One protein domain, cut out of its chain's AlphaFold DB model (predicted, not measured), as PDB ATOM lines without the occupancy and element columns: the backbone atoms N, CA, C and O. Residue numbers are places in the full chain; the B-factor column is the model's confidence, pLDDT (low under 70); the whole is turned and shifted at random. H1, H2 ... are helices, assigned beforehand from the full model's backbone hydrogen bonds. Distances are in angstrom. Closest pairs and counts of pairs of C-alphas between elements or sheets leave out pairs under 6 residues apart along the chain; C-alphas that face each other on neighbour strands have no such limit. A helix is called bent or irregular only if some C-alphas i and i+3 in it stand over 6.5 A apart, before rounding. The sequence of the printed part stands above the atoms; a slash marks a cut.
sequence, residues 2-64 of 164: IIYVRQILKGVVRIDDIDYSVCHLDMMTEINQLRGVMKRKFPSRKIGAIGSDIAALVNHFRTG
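This is residues 2 to 64 of the 164 residues of the protein "39S ribosomal protein L1, mitochondrial" of Trichinella murrelli (UniProt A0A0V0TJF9). A short helix, H1, packs side by side with part of a longer, sharply kinked helix, H2, while a third helix, H3, stands at the other end of the longest axis and touches neither. Two long unnamed stretches link the helices, residues 10 to 24 from H1 to H2 and residues 42 to 53 from H2 to H3, and a short parallel pairing of residues 23 to 24 with residues 50 to 51 ties them to each other. The printed part has 63 residues with three named helices, in the order H1, H2, H3, and no named strand; its class is all helix. It is compact, with a radius of gyration of the C-alphas of 11.4 A, and spans 29 by 24 by 19 A.

H1, residues 2 to 9, and H2, residues 25 to 41, touch, and H2 touches H1 with residues 30 to 37 alone. Their closest C-alphas, those of Val 5 and Ile 31, are 6.8 A apart. H2 has a kink of 108 degrees near residue 35 and is irregular, with C-alphas 37 and 40 9.2 A apart. By its rough line it runs the same way as H1 at a shallow tilt of 10 degrees. H3, residues 54 to 63, is apart from H1 and from H2. In H1 and H3 every O i to N i+4 pair is within hydrogen-bond range; in H2 3 of 13 are, beside 6 of 14 O i to N i+3 pairs.

H1 begins at C-alpha 2, (143.078, 159.315, 205.758), and is 11.0 A long from first to last C-alpha. H2 begins at C-alpha 25, (131.798, 153.257, 199.831), and measures 17.0 A. H3 measures 14.3 A and ends at C-alpha 63, (127.755, 137.999, 214.806).

The two C-alphas farthest apart, those of Lys 10 and Thr 63, are 30.7 A apart. The links H1 to H2 and H2 to H3 are long, with 15 and 12 residues. The printed part has no cut. Mean pLDDT of the printed part is 83.7; residues 2 to 3 are under 70.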
ATOM      1  N   ILE A   2     141.745 159.480 206.406       61.69
ATOM      2  CA  ILE A   2     143.078 159.315 205.758       61.69
ATOM      3  C   ILE A   2     144.235 158.958 206.727       61.69
ATOM      4  O   ILE A   2     145.211 158.303 206.356       61.69
ATOM      5  N   ILE A   3     144.130 159.366 207.995       66.44
ATOM      6  CA  ILE A   3     145.154 159.148 209.031       66.44
ATOM      7  C   ILE A   3     145.342 157.651 209.334       66.44
ATOM      8  O   ILE A   3     146.456 157.216 209.615       66.44
ATOM      9  N   TYR A   4     144.274 156.855 209.251       72.38
ATOM     10  CA  TYR A   4     144.325 155.431 209.584       72.38
ATOM     11  C   TYR A   4     145.015 154.621 208.479       72.38
ATOM     12  O   TYR A   4     145.914 153.830 208.749       72.38
ATOM     13  N   VAL A   5     144.713 154.931 207.213       74.38
ATOM     14  CA  VAL A   5     145.362 154.320 206.039       74.38
ATOM     15  C   VAL A   5     146.877 154.552 206.052       74.38
ATOM     16  O   VAL A   5     147.660 153.632 205.825       74.38
ATOM     17  N   ARG A   6     147.313 155.770 206.399       76.06
ATOM     18  CA  ARG A   6     148.741 156.096 206.528       76.06
ATOM     19  C   ARG A   6     149.428 155.362 207.682       76.06
ATOM     20  O   ARG A   6     150.612 155.069 207.567       76.06
ATOM     21  N   GLN A   7     148.728 155.081 208.780       78.12
ATOM     22  CA  GLN A   7     149.288 154.321 209.905       78.12
ATOM     23  C   GLN A   7     149.486 152.842 209.559       78.12
ATOM     24  O   GLN A   7     150.523 152.281 209.914       78.12
ATOM     25  N   ILE A   8     148.558 152.248 208.801       79.88
ATOM     26  CA  ILE A   8     148.692 150.876 208.287       79.88
ATOM     27  C   ILE A   8     149.881 150.790 207.319       79.88
ATOM     28  O   ILE A   8     150.732 149.920 207.469       79.88
ATOM     29  N   LEU A   9     150.012 151.739 206.381       76.19
ATOM     30  CA  LEU A   9     151.155 151.786 205.453       76.19
ATOM     31  C   LEU A   9     152.506 151.970 206.157       76.19
ATOM     32  O   LEU A   9     153.521 151.476 205.678       76.19
ATOM     33  N   LYS A  10     152.526 152.685 207.288       80.44
ATOM     34  CA  LYS A  10     153.724 152.877 208.119       80.44
ATOM     35  C   LYS A  10     154.034 151.680 209.027       80.44
ATOM     36  O   LYS A  10     155.036 151.727 209.732       80.44
ATOM     37  N   GLY A  11     153.191 150.645 209.042       76.75
ATOM     38  CA  GLY A  11     153.376 149.457 209.878       76.75
ATOM     39  C   GLY A  11     153.142 149.691 211.372       76.75
ATOM     40  O   GLY A  11     153.583 148.885 212.184       76.75
ATOM     41  N   VAL A  12     152.462 150.783 211.749       80.19
ATOM     42  CA  VAL A  12     152.082 151.043 213.153       80.19
ATOM     43  C   VAL A  12     151.037 150.027 213.613       80.19
ATOM     44  O   VAL A  12     151.058 149.585 214.757       80.19
ATOM     45  N   VAL A  13     150.142 149.641 212.703       78.00
ATOM     46  CA  VAL A  13     149.149 148.591 212.921       78.00
ATOM     47  C   VAL A  13     149.640 147.324 212.237       78.00
ATOM     48  O   VAL A  13     149.906 147.331 211.032       78.00
ATOM     49  N   ARG A  14     149.755 146.237 213.001       80.12
ATOM     50  CA  ARG A  14     150.062 144.918 212.449       80.12
ATOM     51  C   ARG A  14     148.803 144.343 211.822       80.12
ATOM     52  O   ARG A  14     147.744 144.310 212.433       80.12
ATOM     53  N   ILE A  15     148.930 143.892 210.581       79.94
ATOM     54  CA  ILE A  15     147.812 143.313 209.827       79.94
ATOM     55  C   ILE A  15     147.462 141.922 210.361       79.94
ATOM     56  O   ILE A  15     146.334 141.462 210.193       79.94
ATOM     57  N   ASP A  16     148.407 141.258 211.022       81.06
ATOM     58  CA  ASP A  16     148.190 139.961 211.658       81.06
ATOM     59  C   ASP A  16     147.147 140.038 212.779       81.06
ATOM     60  O   ASP A  16     146.328 139.132 212.870       81.06
ATOM     61  N   ASP A  17     147.074 141.166 213.494       83.00
ATOM     62  CA  ASP A  17     146.134 141.399 214.605       83.00
ATOM     63  C   ASP A  17     144.703 141.748 214.140       83.00
ATOM     64  O   ASP A  17     143.822 141.991 214.959       83.00
ATOM     65  N   ILE A  18     144.464 141.838 212.827       82.38
ATOM     66  CA  ILE A  18     143.156 142.181 212.251       82.38
ATOM     67  C   ILE A  18     142.509 140.921 211.686       82.38
ATOM     68  O   ILE A  18     143.030 140.365 210.724       82.38
ATOM     69  N   ASP A  19     141.351 140.509 212.191       82.94
ATOM     70  CA  ASP A  19     140.620 139.367 211.621       82.94
ATOM     71  C   ASP A  19     139.856 139.765 210.351       82.94
ATOM     72  O   ASP A  19     140.061 139.198 209.275       82.94
ATOM     73  N   TYR A  20     139.046 140.823 210.455       85.69
ATOM     74  CA  TYR A  20     138.211 141.340 209.372       85.69
ATOM     75  C   TYR A  20     138.411 142.841 209.189       85.69
ATOM     76  O   TYR A  20     138.652 143.582 210.142       85.69
ATOM     77  N   SER A  21     138.281 143.307 207.948       86.88
ATOM     78  CA  SER A  21     138.273 144.735 207.639       86.88
ATOM     79  C   SER A  21     136.999 145.109 206.897       86.88
ATOM     80  O   SER A  21     136.536 144.369 206.033       86.88
ATOM     81  N   VAL A  22     136.440 146.266 207.243       88.81
ATOM     82  CA  VAL A  22     135.222 146.823 206.643       88.81
ATOM     83  C   VAL A  22     135.501 148.228 206.126       88.81
ATOM     84  O   VAL A  22     136.355 148.937 206.663       88.81
ATOM     85  N   CYS A  23     134.807 148.636 205.066       89.00
ATOM     86  CA  CYS A  23     135.036 149.929 204.429       89.00
ATOM     87  C   CYS A  23     133.735 150.599 203.976       89.00
ATOM     88  O   CYS A  23     132.847 149.951 203.426       89.00
ATOM     89  N   HIS A  24     133.658 151.919 204.152       90.12
ATOM     90  CA  HIS A  24     132.592 152.726 203.566       90.12
ATOM     91  C   HIS A  24     132.815 152.934 202.062       90.12
ATOM     92  O   HIS A  24     133.957 153.048 201.610       90.12
ATOM     93  N   LEU A  25     131.734 153.049 201.286       87.69
ATOM     94  CA  LEU A  25     131.798 153.257 199.831       87.69
ATOM     95  C   LEU A  25     132.659 154.467 199.428       87.69
ATOM     96  O   LEU A  25     133.462 154.362 198.499       87.69
ATOM     97  N   ASP A  26     132.567 155.569 200.168       88.56
ATOM     98  CA  ASP A  26     133.315 156.804 199.873       88.56
ATOM     99  C   ASP A  26     134.834 156.649 200.026       88.56
ATOM    100  O   ASP A  26     135.607 157.388 199.421       88.56
ATOM    101  N   MET A  27     135.282 155.669 200.814       84.94
ATOM    102  CA  MET A  27     136.701 155.439 201.095       84.94
ATOM    103  C   MET A  27     137.359 154.444 200.131       84.94
ATOM    104  O   MET A  27     138.564 154.196 200.230       84.94
ATOM    105  N   MET A  28     136.606 153.863 199.191       82.88
ATOM    106  CA  MET A  28     137.106 152.814 198.294       82.88
ATOM    107  C   MET A  28     138.355 153.228 197.504       82.88
ATOM    108  O   MET A  28     139.257 152.415 197.296       82.88
ATOM    109  N   THR A  29     138.426 154.484 197.065       85.81
ATOM    110  CA  THR A  29     139.569 155.023 196.314       85.81
ATOM    111  C   THR A  29     140.829 155.105 197.172       85.81
ATOM    112  O   THR A  29     141.909 154.735 196.713       85.81
ATOM    113  N   GLU A  30     140.692 155.517 198.432       84.06
ATOM    114  CA  GLU A  30     141.800 155.719 199.368       84.06
ATOM    115  C   GLU A  30     142.395 154.404 199.874       84.06
ATOM    116  O   GLU A  30     143.601 154.324 200.115       84.06
ATOM    117  N   ILE A  31     141.569 153.363 200.035       86.19
ATOM    118  CA  ILE A  31     142.026 152.065 200.543       86.19
ATOM    119  C   ILE A  31     142.729 151.221 199.480       86.19
ATOM    120  O   ILE A  31     143.455 150.304 199.841       86.19
ATOM    121  N   ASN A  32     142.581 151.514 198.183       85.81
ATOM    122  CA  ASN A  32     143.156 150.687 197.111       85.81
ATOM    123  C   ASN A  32     144.676 150.491 197.233       85.81
ATOM    124  O   ASN A  32     145.184 149.418 196.909       85.81
ATOM    125  N   GLN A  33     145.393 151.479 197.771       84.88
ATOM    126  CA  GLN A  33     146.831 151.377 198.061       84.88
ATOM    127  C   GLN A  33     147.179 150.310 199.120       84.88
ATOM    128  O   GLN A  33     148.295 149.802 199.137       84.88
ATOM    129  N   LEU A  34     146.227 149.925 199.977       83.75
ATOM    130  CA  LEU A  34     146.390 148.878 200.992       83.75
ATOM    131  C   LEU A  34     146.195 147.463 200.436       83.75
ATOM    132  O   LEU A  34     146.532 146.499 201.122       83.75
ATOM    133  N   ARG A  35     145.683 147.309 199.206       84.06
ATOM    134  CA  ARG A  35     145.370 145.996 198.613       84.06
ATOM    135  C   ARG A  35     146.566 145.046 198.624       84.06
ATOM    136  O   ARG A  35     146.421 143.885 198.997       84.06
ATOM    137  N   GLY A  36     147.748 145.542 198.257       82.88
ATOM    138  CA  GLY A  36     148.975 144.738 198.252       82.88
ATOM    139  C   GLY A  36     149.457 144.344 199.651       82.88
ATOM    140  O   GLY A  36     150.060 143.285 199.814       82.88
ATOM    141  N   VAL A  37     149.160 145.168 200.659       84.94
ATOM    142  CA  VAL A  37     149.621 144.972 202.039       84.94
ATOM    143  C   VAL A  37     148.682 144.031 202.801       84.94
ATOM    144  O   VAL A  37     149.138 143.095 203.445       84.94
ATOM    145  N   MET A  38     147.365 144.226 202.674       81.88
ATOM    146  CA  MET A  38     146.348 143.437 203.385       81.88
ATOM    147  C   MET A  38     146.028 142.095 202.708       81.88
ATOM    148  O   MET A  38     145.547 141.176 203.370       81.88
ATOM    149  N   LYS A  39     146.307 141.950 201.403       85.62
ATOM    150  CA  LYS A  39     146.083 140.722 200.616       85.62
ATOM    151  C   LYS A  39     144.675 140.142 200.832       85.62
ATOM    152  O   LYS A  39     143.700 140.740 200.391       85.62
ATOM    153  N   ARG A  40     144.565 138.989 201.510       82.81
ATOM    154  CA  ARG A  40     143.297 138.283 201.782       82.81
ATOM    155  C   ARG A  40     142.384 139.033 202.754       82.81
ATOM    156  O   ARG A  40     141.176 138.884 202.660       82.81
ATOM    157  N   LYS A  41     142.949 139.864 203.634       84.56
ATOM    158  CA  LYS A  41     142.201 140.658 204.620       84.56
ATOM    159  C   LYS A  41     141.642 141.958 204.035       84.56
ATOM    160  O   LYS A  41     141.050 142.742 204.766       84.56
ATOM    161  N   PHE A  42     141.864 142.228 202.746       87.00
ATOM    162  CA  PHE A  42     141.369 143.431 202.079       87.00
ATOM    163  C   PHE A  42     139.838 143.385 201.927       87.00
ATOM    164  O   PHE A  42     139.316 142.363 201.472       87.00
ATOM    165  N   PRO A  43     139.110 144.475 202.238       87.38
ATOM    166  CA  PRO A  43     137.658 144.464 202.170       87.38
ATOM    167  C   PRO A  43     137.222 144.325 200.708       87.38
ATOM    168  O   PRO A  43     137.680 145.046 199.819       87.38
ATOM    169  N   SER A  44     136.334 143.371 200.446       86.06
ATOM    170  CA  SER A  44     135.832 143.066 199.110       86.06
ATOM    171  C   SER A  44     134.317 143.143 199.084       86.06
ATOM    172  O   SER A  44     133.654 142.705 200.023       86.06
ATOM    173  N   ARG A  45     133.763 143.614 197.960       83.25
ATOM    174  CA  ARG A  45     132.315 143.568 197.713       83.25
ATOM    175  C   ARG A  45     131.778 142.136 197.727       83.25
ATOM    176  O   ARG A  45     130.659 141.932 198.164       83.25
ATOM    177  N   LYS A  46     132.590 141.151 197.311       81.88
ATOM    178  CA  LYS A  46     132.203 139.728 197.320       81.88
ATOM    179  C   LYS A  46     131.934 139.191 198.726       81.88
ATOM    180  O   LYS A  46     131.069 138.352 198.887       81.88
ATOM    181  N   ILE A  47     132.685 139.678 199.713       80.19
ATOM    182  CA  ILE A  47     132.562 139.266 201.121       80.19
ATOM    183  C   ILE A  47     131.506 140.137 201.835       80.19
ATOM    184  O   ILE A  47     131.241 139.962 203.013       80.19
ATOM    185  N   GLY A  48     130.918 141.125 201.150       84.06
ATOM    186  CA  GLY A  48     129.998 142.075 201.775       84.06
ATOM    187  C   GLY A  48     130.686 143.077 202.706       84.06
ATOM    188  O   GLY A  48     130.015 143.795 203.425       84.06
ATOM    189  N   ALA A  49     132.017 143.195 202.679       85.56
ATOM    190  CA  ALA A  49     132.779 144.070 203.579       85.56
ATOM    191  C   ALA A  49     132.777 145.563 203.180       85.56
ATOM    192  O   ALA A  49     133.522 146.366 203.748       85.56
ATOM    193  N   ILE A  50     131.989 145.940 202.167       88.94
ATOM    194  CA  ILE A  50     131.897 147.309 201.648       88.94
ATOM    195  C   ILE A  50     130.431 147.714 201.526       88.94
ATOM    196  O   ILE A  50     129.673 147.051 200.823       88.94
ATOM    197  N   GLY A  51     130.059 148.845 202.125       88.50
ATOM    198  CA  GLY A  51     128.688 149.358 202.092       88.50
ATOM    199  C   GLY A  51     128.577 150.793 202.604       88.50
ATOM    200  O   GLY A  51     129.577 151.418 202.954       88.50
ATOM    201  N   SER A  52     127.361 151.336 202.588       89.56
ATOM    202  CA  SER A  52     127.052 152.688 203.077       89.56
ATOM    203  C   SER A  52     126.799 152.734 204.587       89.56
ATOM    204  O   SER A  52     127.108 153.724 205.241       89.56
ATOM    205  N   ASP A  53     126.265 151.659 205.166       90.62
ATOM    206  CA  ASP A  53     126.015 151.573 206.604       90.62
ATOM    207  C   ASP A  53     127.120 150.775 207.302       90.62
ATOM    208  O   ASP A  53     127.147 149.543 207.292       90.62
ATOM    209  N   ILE A  54     128.053 151.495 207.927       88.25
ATOM    210  CA  ILE A  54     129.157 150.884 208.673       88.25
ATOM    211  C   ILE A  54     128.646 150.157 209.921       88.25
ATOM    212  O   ILE A  54     129.203 149.123 210.281       88.25
ATOM    213  N   ALA A  55     127.611 150.667 210.593       89.88
ATOM    214  CA  ALA A  55     127.121 150.062 211.829       89.88
ATOM    215  C   ALA A  55     126.490 148.695 211.548       89.88
ATOM    216  O   ALA A  55     126.786 147.720 212.243       89.88
ATOM    217  N   ALA A  56     125.693 148.604 210.480       89.12
ATOM    218  CA  ALA A  56     125.142 147.338 210.011       89.12
ATOM    219  C   ALA A  56     126.247 146.348 209.607       89.12
ATOM    220  O   ALA A  56     126.217 145.191 210.024       89.12
ATOM    221  N   LEU A  57     127.265 146.809 208.867       88.81
ATOM    222  CA  LEU A  57     128.404 145.974 208.472       88.81
ATOM    223  C   LEU A  57     129.174 145.436 209.676       88.81
ATOM    224  O   LEU A  57     129.449 144.243 209.750       88.81
ATOM    225  N   VAL A  58     129.508 146.292 210.642       89.31
ATOM    226  CA  VAL A  58     130.238 145.871 211.845       89.31
ATOM    227  C   VAL A  58     129.431 144.843 212.632       89.31
ATOM    228  O   VAL A  58     129.999 143.851 213.080       89.31
ATOM    229  N   ASN A  59     128.114 145.028 212.759       90.12
ATOM    230  CA  ASN A  59     127.261 144.035 213.406       90.12
ATOM    231  C   ASN A  59     127.257 142.703 212.652       90.12
ATOM    232  O   ASN A  59     127.408 141.665 213.289       90.12
ATOM    233  N   HIS A  60     127.182 142.737 211.320       87.38
ATOM    234  CA  HIS A  60     127.229 141.536 210.492       87.38
ATOM    235  C   HIS A  60     128.527 140.741 210.686       87.38
ATOM    236  O   HIS A  60     128.464 139.543 210.924       87.38
ATOM    237  N   PHE A  61     129.700 141.384 210.671       87.00
ATOM    238  CA  PHE A  61     130.976 140.686 210.902       87.00
ATOM    239  C   PHE A  61     131.209 140.295 212.368       87.00
ATOM    240  O   PHE A  61     132.038 139.434 212.644       87.00
ATOM    241  N   ARG A  62     130.505 140.923 213.317       86.75
ATOM    242  CA  ARG A  62     130.601 140.591 214.745       86.75
ATOM    243  C   ARG A  62     129.823 139.326 215.100       86.75
ATOM    244  O   ARG A  62     130.271 138.581 215.963       86.75
ATOM    245  N   THR A  63     128.646 139.135 214.506       86.00
ATOM    246  CA  THR A  63     127.755 137.999 214.806       86.00
ATOM    247  C   THR A  63     127.764 136.929 213.723       86.00
ATOM    248  O   THR A  63     127.350 135.807 213.974       86.00
ATOM    249  N   GLY A  64     128.183 137.281 212.511       83.56
ATOM    250  CA  GLY A  64     128.201 136.385 211.370       83.56
ATOM    251  C   GLY A  64     129.321 135.359 211.466       83.56
ATOM    252  O   GLY A  64     130.425 135.650 211.926       83.56
TER     253      GLY A  64